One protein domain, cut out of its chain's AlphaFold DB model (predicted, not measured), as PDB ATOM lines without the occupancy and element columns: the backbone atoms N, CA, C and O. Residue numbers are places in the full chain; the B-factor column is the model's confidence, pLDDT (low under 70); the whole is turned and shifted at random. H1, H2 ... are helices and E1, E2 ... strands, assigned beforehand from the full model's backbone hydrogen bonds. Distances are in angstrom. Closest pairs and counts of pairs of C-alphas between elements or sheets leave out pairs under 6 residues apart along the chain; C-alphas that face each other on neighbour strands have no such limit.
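Overview. This is residues 4 to 102 of the 102 residues of an uncharacterized protein of Companilactobacillus farciminis (UniProt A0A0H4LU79). A small three-stranded sheet is covered on one face by helices H2 and H4, and H1 packs on those two on the side away from the sheet; the other face is bare. H1, H2 and H4 form a bundle, three helices running nearly side by side. The printed part has 99 residues, in the order H1 H2 E1 E2 E3 H3 H4; the sheet, E1 - E2 - E3, is antiparallel, and the class is mixed. It is compact, with a radius of gyration of the C-alphas of 12.7 A and spans of 38 by 30 by 19 A.

Along the chain. H1, residues 4 to 17, begins at C-alpha 4 (25.466, 26.911, 34.061) and is 20.1 A long. H2 is residues 23 to 32, 12.8 A. E1 is residues 42 to 46, E2 residues 55 to 61, 18.8 A, and E3 residues 64 to 67. H3 is residues 73 to 76. H4, residues 81 to 101, runs 30.6 A to C-alpha 101 (31.399, 28.375, 39.586).

Arrangement. The strands form a meander, each the antiparallel neighbour of the one before; N 43 and O 58 are 2.8 A apart, N 59 and O 66 2.8 A. H4 lies over E1 and E2, along the strands, at a height over the sheet of 8.5 A; its closest C-alphas to E2 are Thr 92 and Pro 57, 5.1 A. H2, on the same face, touches H4 at a shallow tilt of 19 degrees, closest C-alphas Ile 31 and Leu 99, 6.4 A. H1 touches H4, closest C-alphas Leu 7 and Cys 94, 6.6 A. Every O i to N i+4 pair is within hydrogen-bond range in H1 and H4, and 5 of 6 in H2; H3 is too short for one.

Size, cuts and confidence. The C-alphas of Val 36 and Lys 78 are farthest apart, 38.5 A. The printed part has no cut and no long link. Residues 34 to 36, 49 to 51 and 102 have pLDDT under 70.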
ATOM      1  N   ASN A   4      25.241  25.556  34.559       82.31
ATOM      2  CA  ASN A   4      25.466  26.911  34.061       82.31
ATOM      3  C   ASN A   4      24.752  27.182  32.726       82.31
ATOM      4  O   ASN A   4      24.216  28.270  32.530       82.31
ATOM      5  N   ILE A   5      24.636  26.195  31.829       85.38
ATOM      6  CA  ILE A   5      23.912  26.359  30.553       85.38
ATOM      7  C   ILE A   5      22.420  26.598  30.814       85.38
ATOM      8  O   ILE A   5      21.811  27.470  30.192       85.38
ATOM      9  N   VAL A   6      21.834  25.857  31.758       88.44
ATOM     10  CA  VAL A   6      20.413  25.991  32.112       88.44
ATOM     11  C   VAL A   6      20.145  27.353  32.756       88.44
ATOM     12  O   VAL A   6      19.165  28.011  32.405       88.44
ATOM     13  N   LEU A   7      21.024  27.807  33.656       90.19
ATOM     14  CA  LEU A   7      20.928  29.134  34.275       90.19
ATOM     15  C   LEU A   7      21.012  30.253  33.232       90.19
ATOM     16  O   LEU A   7      20.153  31.134  33.206       90.19
ATOM     17  N   LEU A   8      21.978  30.184  32.313       92.06
ATOM     18  CA  LEU A   8      22.146  31.187  31.259       92.06
ATOM     19  C   LEU A   8      20.945  31.245  30.308       92.06
ATOM     20  O   LEU A   8      20.525  32.332  29.914       92.06
ATOM     21  N   GLN A   9      20.341  30.101  29.972       92.31
ATOM     22  CA  GLN A   9      19.115  30.075  29.170       92.31
ATOM     23  C   GLN A   9      17.932  30.730  29.892       92.31
ATOM     24  O   GLN A   9      17.159  31.452  29.260       92.31
ATOM     25  N   LYS A  10      17.783  30.503  31.205       93.06
ATOM     26  CA  LYS A  10      16.731  31.142  32.010       93.06
ATOM     27  C   LYS A  10      16.939  32.652  32.104       93.06
ATOM     28  O   LYS A  10      16.003  33.395  31.824       93.06
ATOM     29  N   LEU A  11      18.161  33.097  32.398       94.88
ATOM     30  CA  LEU A  11      18.518  34.519  32.420       94.88
ATOM     31  C   LEU A  11      18.204  35.197  31.083       94.88
ATOM     32  O   LEU A  11      17.521  36.217  31.057       94.88
ATOM     33  N   LYS A  12      18.620  34.590  29.963       95.00
ATOM     34  CA  LYS A  12      18.335  35.119  28.623       95.00
ATOM     35  C   LYS A  12      16.836  35.311  28.384       95.00
ATOM     36  O   LYS A  12      16.442  36.359  27.881       95.00
ATOM     37  N   LYS A  13      16.006  34.330  28.758       94.81
ATOM     38  CA  LYS A  13      14.543  34.423  28.621       94.81
ATOM     39  C   LYS A  13      13.960  35.557  29.460       94.81
ATOM     40  O   LYS A  13      13.137  36.308  28.951       94.81
ATOM     41  N   ILE A  14      14.404  35.705  30.709       94.06
ATOM     42  CA  ILE A  14      13.955  36.794  31.585       94.06
ATOM     43  C   ILE A  14      14.294  38.142  30.946       94.06
ATOM     44  O   ILE A  14      13.400  38.950  30.724       94.06
ATOM     45  N   TYR A  15      15.548  38.366  30.549       95.12
ATOM     46  CA  TYR A  15      15.944  39.629  29.918       95.12
ATOM     47  C   TYR A  15      15.140  39.930  28.646       95.12
ATOM     48  O   TYR A  15      14.661  41.049  28.471       95.12
ATOM     49  N   GLN A  16      14.900  38.920  27.805       93.50
ATOM     50  CA  GLN A  16      14.055  39.056  26.614       93.50
ATOM     51  C   GLN A  16      12.614  39.459  26.955       93.50
ATOM     52  O   GLN A  16      12.081  40.358  26.306       93.50
ATOM     53  N   ASN A  17      12.012  38.864  27.989       92.44
ATOM     54  CA  ASN A  17      10.653  39.198  28.435       92.44
ATOM     55  C   ASN A  17      10.516  40.658  28.881       92.44
ATOM     56  O   ASN A  17       9.440  41.237  28.760       92.44
ATOM     57  N   TYR A  18      11.602  41.260  29.367       91.19
ATOM     58  CA  TYR A  18      11.643  42.656  29.795       91.19
ATOM     59  C   TYR A  18      12.204  43.621  28.733       91.19
ATOM     60  O   TYR A  18      12.328  44.828  28.979       91.19
ATOM     61  N   GLY A  19      12.540  43.114  27.543       90.25
ATOM     62  CA  GLY A  19      13.162  43.900  26.475       90.25
ATOM     63  C   GLY A  19      14.565  44.404  26.826       90.25
ATOM     64  O   GLY A  19      15.053  45.344  26.201       90.25
ATOM     65  N   ASP A  20      15.206  43.804  27.827       92.12
ATOM     66  CA  ASP A  20      16.549  44.148  28.273       92.12
ATOM     67  C   ASP A  20      17.580  43.590  27.288       92.12
ATOM     68  O   ASP A  20      17.784  42.379  27.169       92.12
ATOM     69  N   LYS A  21      18.218  44.498  26.549       89.62
ATOM     70  CA  LYS A  21      19.181  44.151  25.498       89.62
ATOM     71  C   LYS A  21      20.618  44.078  26.002       89.62
ATOM     72  O   LYS A  21      21.455  43.503  25.321       89.62
ATOM     73  N   THR A  22      20.909  44.649  27.169       92.50
ATOM     74  CA  THR A  22      22.285  44.878  27.631       92.50
ATOM     75  C   THR A  22      22.706  43.918  28.732       92.50
ATOM     76  O   THR A  22      23.868  43.525  28.802       92.50
ATOM     77  N   SER A  23      21.783  43.497  29.598       94.31
ATOM     78  CA  SER A  23      22.166  42.750  30.800       94.31
ATOM     79  C   SER A  23      22.710  41.362  30.495       94.31
ATOM     80  O   SER A  23      23.634  40.916  31.169       94.31
ATOM     81  N   PHE A  24      22.213  40.686  29.454       94.94
ATOM     82  CA  PHE A  24      22.776  39.389  29.067       94.94
ATOM     83  C   PHE A  24      24.216  39.515  28.556       94.94
ATOM     84  O   PHE A  24      25.070  38.707  28.920       94.94
ATOM     85  N   GLU A  25      24.505  40.551  27.764       92.12
ATOM     86  CA  GLU A  25      25.864  40.849  27.303       92.12
ATOM     87  C   GLU A  25      26.778  41.183  28.485       92.12
ATOM     88  O   GLU A  25      27.908  40.698  28.543       92.12
ATOM     89  N   ASN A  26      26.271  41.923  29.478       93.19
ATOM     90  CA  ASN A  26      27.008  42.192  30.709       93.19
ATOM     91  C   ASN A  26      27.377  40.893  31.440       93.19
ATOM     92  O   ASN A  26      28.520  40.745  31.863       93.19
ATOM     93  N   VAL A  27      26.464  39.918  31.549       92.88
ATOM     94  CA  VAL A  27      26.785  38.603  32.141       92.88
ATOM     95  C   VAL A  27      27.917  37.923  31.371       92.88
ATOM     96  O   VAL A  27      28.884  37.449  31.965       92.88
ATOM     97  N   GLN A  28      27.839  37.901  30.041       90.69
ATOM     98  CA  GLN A  28      28.877  37.278  29.223       90.69
ATOM     99  C   GLN A  28      30.232  37.979  29.382       90.69
ATOM    100  O   GLN A  28      31.252  37.308  29.509       90.69
ATOM    101  N   ASN A  29      30.247  39.311  29.400       89.88
ATOM    102  CA  ASN A  29      31.476  40.100  29.416       89.88
ATOM    103  C   ASN A  29      32.138  40.176  30.794       89.88
ATOM    104  O   ASN A  29      33.359  40.083  30.877       89.88
ATOM    105  N   TYR A  30      31.348  40.331  31.856       90.69
ATOM    106  CA  TYR A  30      31.854  40.649  33.191       90.69
ATOM    107  C   TYR A  30      31.828  39.475  34.169       90.69
ATOM    108  O   TYR A  30      32.417  39.588  35.242       90.69
ATOM    109  N   ILE A  31      31.152  38.371  33.835       88.94
ATOM    110  CA  ILE A  31      31.078  37.179  34.696       88.94
ATOM    111  C   ILE A  31      31.728  35.977  34.013       88.94
ATOM    112  O   ILE A  31      32.583  35.340  34.616       88.94
ATOM    113  N   LEU A  32      31.351  35.672  32.764       87.50
ATOM    114  CA  LEU A  32      31.791  34.436  32.099       87.50
ATOM    115  C   LEU A  32      33.167  34.533  31.429       87.50
ATOM    116  O   LEU A  32      33.866  33.529  31.335       87.50
ATOM    117  N   LYS A  33      33.542  35.699  30.892       82.75
ATOM    118  CA  LYS A  33      34.847  35.867  30.241       82.75
ATOM    119  C   LYS A  33      35.954  36.012  31.288       82.75
ATOM    120  O   LYS A  33      35.891  36.896  32.142       82.75
ATOM    121  N   GLU A  34      37.020  35.227  31.140       68.06
ATOM    122  CA  GLU A  34      38.283  35.376  31.877       68.06
ATOM    123  C   GLU A  34      39.050  36.623  31.400       68.06
ATOM    124  O   GLU A  34      40.065  36.552  30.711       68.06
ATOM    125  N   THR A  35      38.525  37.807  31.710       67.19
ATOM    126  CA  THR A  35      39.177  39.091  31.419       67.19
ATOM    127  C   THR A  35      39.522  39.821  32.712       67.19
ATOM    128  O   THR A  35      38.969  39.543  33.775       67.19
ATOM    129  N   VAL A  36      40.416  40.810  32.623       68.75
ATOM    130  CA  VAL A  36      40.845  41.638  33.768       68.75
ATOM    131  C   VAL A  36      39.676  42.420  34.401       68.75
ATOM    132  O   VAL A  36      39.748  42.802  35.567       68.75
ATOM    133  N   LEU A  37      38.577  42.626  33.668       77.50
ATOM    134  CA  LEU A  37      37.415  43.420  34.089       77.50
ATOM    135  C   LEU A  37      36.330  42.613  34.824       77.50
ATOM    136  O   LEU A  37      35.215  43.099  34.987       77.50
ATOM    137  N   ARG A  38      36.615  41.384  35.262       84.06
ATOM    138  CA  ARG A  38      35.618  40.516  35.902       84.06
ATOM    139  C   ARG A  38      35.053  41.126  37.194       84.06
ATOM    140  O   ARG A  38      35.790  41.628  38.047       84.06
ATOM    141  N   VAL A  39      33.735  41.036  37.360       88.00
ATOM    142  CA  VAL A  39      33.049  41.389  38.609       88.00
ATOM    143  C   VAL A  39      33.363  40.340  39.673       88.00
ATOM    144  O   VAL A  39      33.331  39.145  39.402       88.00
ATOM    145  N   ARG A  40      33.651  40.789  40.901       82.56
ATOM    146  CA  ARG A  40      33.957  39.899  42.039       82.56
ATOM    147  C   ARG A  40      32.800  39.707  43.013       82.56
ATOM    148  O   ARG A  40      32.791  38.729  43.743       82.56
ATOM    149  N   ASN A  41      31.862  40.649  43.043       87.12
ATOM    150  CA  ASN A  41      30.693  40.598  43.911       87.12
ATOM    151  C   ASN A  41      29.473  41.175  43.190       87.12
ATOM    152  O   ASN A  41      29.608  42.149  42.444       87.12
ATOM    153  N   ILE A  42      28.305  40.590  43.443       92.81
ATOM    154  CA  ILE A  42      27.006  41.088  42.990       92.81
ATOM    155  C   ILE A  42      26.177  41.395  44.228       92.81
ATOM    156  O   ILE A  42      25.983  40.540  45.086       92.81
ATOM    157  N   GLU A  43      25.657  42.611  44.294       91.88
ATOM    158  CA  GLU A  43      24.822  43.085  45.388       91.88
ATOM    159  C   GLU A  43      23.429  43.428  44.871       91.88
ATOM    160  O   GLU A  43      23.264  43.946  43.764       91.88
ATOM    161  N   TYR A  44      22.423  43.167  45.700       91.25
ATOM    162  CA  TYR A  44      21.062  43.619  45.458       91.25
ATOM    163  C   TYR A  44      20.885  44.988  46.107       91.25
ATOM    164  O   TYR A  44      20.866  45.091  47.331       91.25
ATOM    165  N   ARG A  45      20.828  46.055  45.306       90.75
ATOM    166  CA  ARG A  45      20.783  47.429  45.830       90.75
ATOM    167  C   ARG A  45      19.939  48.363  44.986       90.75
ATOM    168  O   ARG A  45      19.733  48.130  43.798       90.75
ATOM    169  N   ARG A  46      19.458  49.451  45.589       87.06
ATOM    170  CA  ARG A  46      18.593  50.430  44.915       87.06
ATOM    171  C   ARG A  46      19.375  51.254  43.892       87.06
ATOM    172  O   ARG A  46      20.349  51.915  44.247       87.06
ATOM    173  N   VAL A  47      18.918  51.259  42.637       83.38
ATOM    174  CA  VAL A  47      19.586  51.963  41.528       83.38
ATOM    175  C   VAL A  47      18.677  53.054  40.975       83.38
ATOM    176  O   VAL A  47      17.610  52.778  40.445       83.38
ATOM    177  N   LYS A  48      19.122  54.315  41.021       70.25
ATOM    178  CA  LYS A  48      18.337  55.454  40.498       70.25
ATOM    179  C   LYS A  48      18.287  55.519  38.963       70.25
ATOM    180  O   LYS A  48      17.410  56.164  38.399       70.25
ATOM    181  N   LYS A  49      19.239  54.872  38.280       66.81
ATOM    182  CA  LYS A  49      19.505  55.019  36.836       66.81
ATOM    183  C   LYS A  49      18.442  54.385  35.929       66.81
ATOM    184  O   LYS A  49      18.255  54.851  34.810       66.81
ATOM    185  N   THR A  50      17.739  53.355  36.392       65.38
ATOM    186  CA  THR A  50      16.757  52.608  35.581       65.38
ATOM    187  C   THR A  50      15.358  53.235  35.614       65.38
ATOM    188  O   THR A  50      14.481  52.845  34.847       65.38
ATOM    189  N   GLY A  51      15.132  54.235  36.478       66.50
ATOM    190  CA  GLY A  51      13.806  54.811  36.719       66.50
ATOM    191  C   GLY A  51      12.848  53.864  37.447       66.50
ATOM    192  O   GLY A  51      11.678  54.201  37.602       66.50
ATOM    193  N   LEU A  52      13.338  52.702  37.889       72.25
ATOM    194  CA  LEU A  52      12.604  51.767  38.722       72.25
ATOM    195  C   LEU A  52      12.937  52.030  40.178       72.25
ATOM    196  O   LEU A  52      14.103  52.017  40.568       72.25
ATOM    197  N   ASP A  53      11.911  52.228  40.995       78.31
ATOM    198  CA  ASP A  53      12.099  52.473  42.418       78.31
ATOM    199  C   ASP A  53      12.294  51.164  43.205       78.31
ATOM    200  O   ASP A  53      11.581  50.872  44.165       78.31
ATOM    201  N   MET A  54      13.259  50.345  42.785       83.31
ATOM    202  CA  MET A  54      13.516  49.024  43.357       83.31
ATOM    203  C   MET A  54      15.004  48.683  43.417       83.31
ATOM    204  O   MET A  54      15.858  49.352  42.832       83.31
ATOM    205  N   GLU A  55      15.304  47.625  44.159       89.88
ATOM    206  CA  GLU A  55      16.632  47.034  44.222       89.88
ATOM    207  C   GLU A  55      16.890  46.155  42.998       89.88
ATOM    208  O   GLU A  55      15.987  45.477  42.510       89.88
ATOM    209  N   LEU A  56      18.115  46.206  42.482       92.88
ATOM    210  CA  LEU A  56      18.546  45.516  41.274       92.88
ATOM    211  C   LEU A  56      19.905  44.843  41.514       92.88
ATOM    212  O   LEU A  56      20.659  45.294  42.381       92.88
ATOM    213  N   PRO A  57      20.235  43.786  40.751       94.25
ATOM    214  CA  PRO A  57      21.556  43.172  40.769       94.25
ATOM    215  C   PRO A  57      22.603  44.122  40.190       94.25
ATOM    216  O   PRO A  57      22.520  44.533  39.027       94.25
ATOM    217  N   VAL A  58      23.618  44.433  40.990       94.31
ATOM    218  CA  VAL A  58      24.701  45.332  40.602       94.31
ATOM    219  C   VAL A  58      26.049  44.747  40.984       94.31
ATOM    220  O   VAL A  58      26.251  44.325  42.117       94.31
ATOM    221  N   GLY A  59      26.989  44.767  40.046       92.81
ATOM    222  CA  GLY A  59      28.384  44.419  40.283       92.81
ATOM    223  C   GLY A  59      29.310  45.620  40.192       92.81
ATOM    224  O   GLY A  59      28.964  46.653  39.614       92.81
ATOM    225  N   LYS A  60      30.517  45.464  40.737       90.31
ATOM    226  CA  LYS A  60      31.612  46.423  40.571       90.31
ATOM    227  C   LYS A  60      32.777  45.764  39.836       90.31
ATOM    228  O   LYS A  60      33.275  44.726  40.275       90.31
ATOM    229  N   ALA A  61      33.204  46.378  38.738       88.75
ATOM    230  CA  ALA A  61      34.349  45.968  37.931       88.75
ATOM    231  C   ALA A  61      35.341  47.131  37.852       88.75
ATOM    232  O   ALA A  61      35.000  48.195  37.343       88.75
ATOM    233  N   LEU A  62      36.560  46.956  38.373       83.62
ATOM    234  CA  LEU A  62      37.514  48.053  38.591       83.62
ATOM    235  C   LEU A  62      36.855  49.239  39.335       83.62
ATOM    236  O   LEU A  62      36.608  49.163  40.539       83.62
ATOM    237  N   ASN A  63      36.529  50.306  38.600       80.44
ATOM    238  CA  ASN A  63      35.888  51.528  39.084       80.44
ATOM    239  C   ASN A  63      34.495  51.760  38.472       80.44
ATOM    240  O   ASN A  63      33.892  52.799  38.726       80.44
ATOM    241  N   GLU A  64      33.983  50.816  37.679       86.69
ATOM    242  CA  GLU A  64      32.675  50.902  37.037       86.69
ATOM    243  C   GLU A  64      31.622  50.072  37.782       86.69
ATOM    244  O   GLU A  64      31.881  48.982  38.303       86.69
ATOM    245  N   GLU A  65      30.415  50.621  37.823       89.38
ATOM    246  CA  GLU A  65      29.217  49.968  38.321       89.38
ATOM    247  C   GLU A  65      28.438  49.344  37.160       89.38
ATOM    248  O   GLU A  65      27.980  50.049  36.260       89.38
ATOM    249  N   ILE A  66      28.244  48.028  37.216       92.25
ATOM    250  CA  ILE A  66      27.544  47.266  36.185       92.25
ATOM    251  C   ILE A  66      26.191  46.822  36.725       92.25
ATOM    252  O   ILE A  66      26.114  46.041  37.671       92.25
ATOM    253  N   VAL A  67      25.114  47.295  36.104       92.56
ATOM    254  CA  VAL A  67      23.746  46.863  36.412       92.56
ATOM    255  C   VAL A  67      23.402  45.669  35.522       92.56
ATOM    256  O   VAL A  67      23.551  45.737  34.300       92.56
ATOM    257  N   PHE A  68      22.938  44.580  36.131       94.62
ATOM    258  CA  PHE A  68      22.606  43.327  35.437       94.62
ATOM    259  C   PHE A  68      21.100  43.111  35.268       94.62
ATOM    260  O   PHE A  68      20.655  42.005  34.977       94.62
ATOM    261  N   PHE A  69      20.305  44.157  35.469       93.56
ATOM    262  CA  PHE A  69      18.906  44.157  35.083       93.56
ATOM    263  C   PHE A  69      18.468  45.582  34.743       93.56
ATOM    264  O   PHE A  69      18.408  46.455  35.606       93.56
ATOM    265  N   ASN A  70      18.200  45.819  33.467       90.75
ATOM    266  CA  ASN A  70      17.826  47.105  32.901       90.75
ATOM    267  C   ASN A  70      16.633  46.923  31.948       90.75
ATOM    268  O   ASN A  70      16.771  47.009  30.722       90.75
ATOM    269  N   PRO A  71      15.456  46.608  32.504       88.81
ATOM    270  CA  PRO A  71      14.262  46.359  31.716       88.81
ATOM    271  C   PRO A  71      13.760  47.646  31.040       88.81
ATOM    272  O   PRO A  71      13.963  48.762  31.524       88.81
ATOM    273  N   THR A  72      13.061  47.506  29.916       88.19
ATOM    274  CA  THR A  72      12.462  48.660  29.231       88.19
ATOM    275  C   THR A  72      11.270  49.206  30.017       88.19
ATOM    276  O   THR A  72      10.425  48.448  30.492       88.19
ATOM    277  N   LYS A  73      11.159  50.540  30.116       81.38
ATOM    278  CA  LYS A  73      10.070  51.202  30.861       81.38
ATOM    279  C   LYS A  73       8.677  50.737  30.424       81.38
ATOM    280  O   LYS A  73       7.796  50.576  31.259       81.38
ATOM    281  N   GLU A  74       8.487  50.508  29.126       81.56
ATOM    282  CA  GLU A  74       7.202  50.077  28.573       81.56
ATOM    283  C   GLU A  74       6.752  48.720  29.129       81.56
ATOM    284  O   GLU A  74       5.592  48.570  29.509       81.56
ATOM    285  N   LEU A  75       7.659  47.742  29.194       79.25
ATOM    286  CA  LEU A  75       7.330  46.386  29.634       79.25
ATOM    287  C   LEU A  75       7.190  46.297  31.152       79.25
ATOM    288  O   LEU A  75       6.297  45.603  31.632       79.25
ATOM    289  N   VAL A  76       7.987  47.053  31.911       80.75
ATOM    290  CA  VAL A  76       7.851  47.091  33.377       80.75
ATOM    291  C   VAL A  76       6.506  47.669  33.798       80.75
ATOM    292  O   VAL A  76       5.857  47.118  34.678       80.75
ATOM    293  N   ASN A  77       6.041  48.726  33.131       80.19
ATOM    294  CA  ASN A  77       4.749  49.342  33.445       80.19
ATOM    295  C   ASN A  77       3.548  48.432  33.133       80.19
ATOM    296  O   ASN A  77       2.450  48.686  33.623       80.19
ATOM    297  N   LYS A  78       3.739  47.390  32.314       84.69
ATOM    298  CA  LYS A  78       2.707  46.403  31.965       84.69
ATOM    299  C   LYS A  78       2.672  45.210  32.927       84.69
ATOM    300  O   LYS A  78       1.753  44.401  32.834       84.69
ATOM    301  N   LEU A  79       3.650  45.085  33.826       81.31
ATOM    302  CA  LEU A  79       3.810  43.938  34.716       81.31
ATOM    303  C   LEU A  79       3.610  44.330  36.187       81.31
ATOM    304  O   LEU A  79       3.942  45.449  36.587       81.31
ATOM    305  N   PRO A  80       3.101  43.418  37.034       85.31
ATOM    306  CA  PRO A  80       3.033  43.660  38.469       85.31
ATOM    307  C   PRO A  80       4.435  43.869  39.053       85.31
ATOM    308  O   PRO A  80       5.313  43.023  38.887       85.31
ATOM    309  N   LEU A  81       4.640  44.950  39.815       83.12
ATOM    310  CA  LEU A  81       5.935  45.265  40.450       83.12
ATOM    311  C   LEU A  81       6.507  44.100  41.277       83.12
ATOM    312  O   LEU A  81       7.722  43.915  41.341       83.12
ATOM    313  N   ASN A  82       5.637  43.295  41.891       87.56
ATOM    314  CA  ASN A  82       6.043  42.113  42.651       87.56
ATOM    315  C   ASN A  82       6.714  41.044  41.782       87.56
ATOM    316  O   ASN A  82       7.643  40.391  42.254       87.56
ATOM    317  N   ASP A  83       6.274  40.868  40.538       89.44
ATOM    318  CA  ASP A  83       6.857  39.882  39.626       89.44
ATOM    319  C   ASP A  83       8.216  40.368  39.125       89.44
ATOM    320  O   ASP A  83       9.195  39.625  39.188       89.44
ATOM    321  N   VAL A  84       8.321  41.663  38.804       88.50
ATOM    322  CA  VAL A  84       9.603  42.307  38.470       88.50
ATOM    323  C   VAL A  84      10.611  42.150  39.610       88.50
ATOM    324  O   VAL A  84      11.781  41.851  39.378       88.50
ATOM    325  N   LYS A  85      10.164  42.301  40.866       89.81
ATOM    326  CA  LYS A  85      11.005  42.113  42.059       89.81
ATOM    327  C   LYS A  85      11.466  40.668  42.229       89.81
ATOM    328  O   LYS A  85      12.638  40.445  42.525       89.81
ATOM    329  N   LYS A  86      10.573  39.694  42.040       92.00
ATOM    330  CA  LYS A  86      10.930  38.269  42.099       92.00
ATOM    331  C   LYS A  86      11.962  37.912  41.035       92.00
ATOM    332  O   LYS A  86      12.943  37.244  41.352       92.00
ATOM    333  N   ASP A  87      11.780  38.401  39.812       93.44
ATOM    334  CA  ASP A  87      12.725  38.158  38.724       93.44
ATOM    335  C   ASP A  87      14.076  38.829  38.987       93.44
ATOM    336  O   ASP A  87      15.114  38.196  38.802       93.44
ATOM    337  N   ALA A  88      14.095  40.063  39.499       92.81
ATOM    338  CA  ALA A  88      15.332  40.751  39.870       92.81
ATOM    339  C   ALA A  88      16.123  39.987  40.953       92.81
ATOM    340  O   ALA A  88      17.345  39.829  40.849       92.81
ATOM    341  N   GLN A  89      15.439  39.457  41.971       93.94
ATOM    342  CA  GLN A  89      16.057  38.606  42.996       93.94
ATOM    343  C   GLN A  89      16.556  37.282  42.413       93.94
ATOM    344  O   GLN A  89      17.672  36.851  42.705       93.94
ATOM    345  N   TYR A  90      15.757  36.647  41.555       94.44
ATOM    346  CA  TYR A  90      16.146  35.410  40.889       94.44
ATOM    347  C   TYR A  90      17.394  35.601  40.022       94.44
ATOM    348  O   TYR A  90      18.319  34.789  40.097       94.44
ATOM    349  N   ILE A  91      17.447  36.691  39.249       95.56
ATOM    350  CA  ILE A  91      18.626  37.080  38.476       95.56
ATOM    351  C   ILE A  91      19.826  37.185  39.414       95.56
ATOM    352  O   ILE A  91      20.816  36.499  39.187       95.56
ATOM    353  N   THR A  92      19.720  37.958  40.498       95.25
ATOM    354  CA  THR A  92      20.802  38.144  41.484       95.25
ATOM    355  C   THR A  92      21.382  36.808  41.953       95.25
ATOM    356  O   THR A  92      22.586  36.588  41.842       95.25
ATOM    357  N   ASN A  93      20.525  35.879  42.382       93.50
ATOM    358  CA  ASN A  93      20.948  34.555  42.844       93.50
ATOM    359  C   ASN A  93      21.642  33.750  41.736       93.50
ATOM    360  O   ASN A  93      22.645  33.083  41.980       93.50
ATOM    361  N   CYS A  94      21.140  33.824  40.501       93.38
ATOM    362  CA  CYS A  94      21.786  33.164  39.367       93.38
ATOM    363  C   CYS A  94      23.181  33.735  39.094       93.38
ATOM    364  O   CYS A  94      24.090  32.970  38.793       93.38
ATOM    365  N   LEU A  95      23.355  35.055  39.190       94.06
ATOM    366  CA  LEU A  95      24.646  35.705  38.957       94.06
ATOM    367  C   LEU A  95      25.667  35.348  40.037       94.06
ATOM    368  O   LEU A  95      26.819  35.092  39.701       94.06
ATOM    369  N   ILE A  96      25.245  35.277  41.303       91.94
ATOM    370  CA  ILE A  96      26.096  34.822  42.413       91.94
ATOM    371  C   ILE A  96      26.552  33.378  42.169       91.94
ATOM    372  O   ILE A  96      27.750  33.113  42.153       91.94
ATOM    373  N   ASN A  97      25.627  32.470  41.844       90.38
ATOM    374  CA  ASN A  97      25.972  31.077  41.536       90.38
ATOM    375  C   ASN A  97      26.932  30.957  40.336       90.38
ATOM    376  O   ASN A  97      27.812  30.097  40.308       90.38
ATOM    377  N   LEU A  98      26.767  31.809  39.318       89.81
ATOM    378  CA  LEU A  98      27.682  31.852  38.177       89.81
ATOM    379  C   LEU A  98      29.072  32.363  38.579       89.81
ATOM    380  O   LEU A  98      30.053  31.876  38.033       89.81
ATOM    381  N   LEU A  99      29.173  33.302  39.525       86.69
ATOM    382  CA  LEU A  99      30.459  33.786  40.033       86.69
ATOM    383  C   LEU A  99      31.209  32.739  40.854       86.69
ATOM    384  O   LEU A  99      32.424  32.661  40.732       86.69
ATOM    385  N   GLU A 100      30.501  31.953  41.662       83.12
ATOM    386  CA  GLU A 100      31.093  30.896  42.494       83.12
ATOM    387  C   GLU A 100      31.594  29.696  41.678       83.12
ATOM    388  O   GLU A 100      32.417  28.919  42.158       83.12
ATOM    389  N   THR A 101      31.088  29.524  40.453       75.38
ATOM    390  CA  THR A 101      31.399  28.375  39.586       75.38
ATOM    391  C   THR A 101      32.267  28.712  38.371       75.38
ATOM    392  O   THR A 101      32.599  27.805  37.607       75.38
ATOM    393  N   ALA A 102      32.612  29.987  38.176       64.88
ATOM    394  CA  ALA A 102      33.498  30.481  37.119       64.88
ATOM    395  C   ALA A 102      34.858  30.884  37.691       64.88
ATOM    396  O   ALA A 102      35.810  31.038  36.903       64.88
TER     397      ALA A 102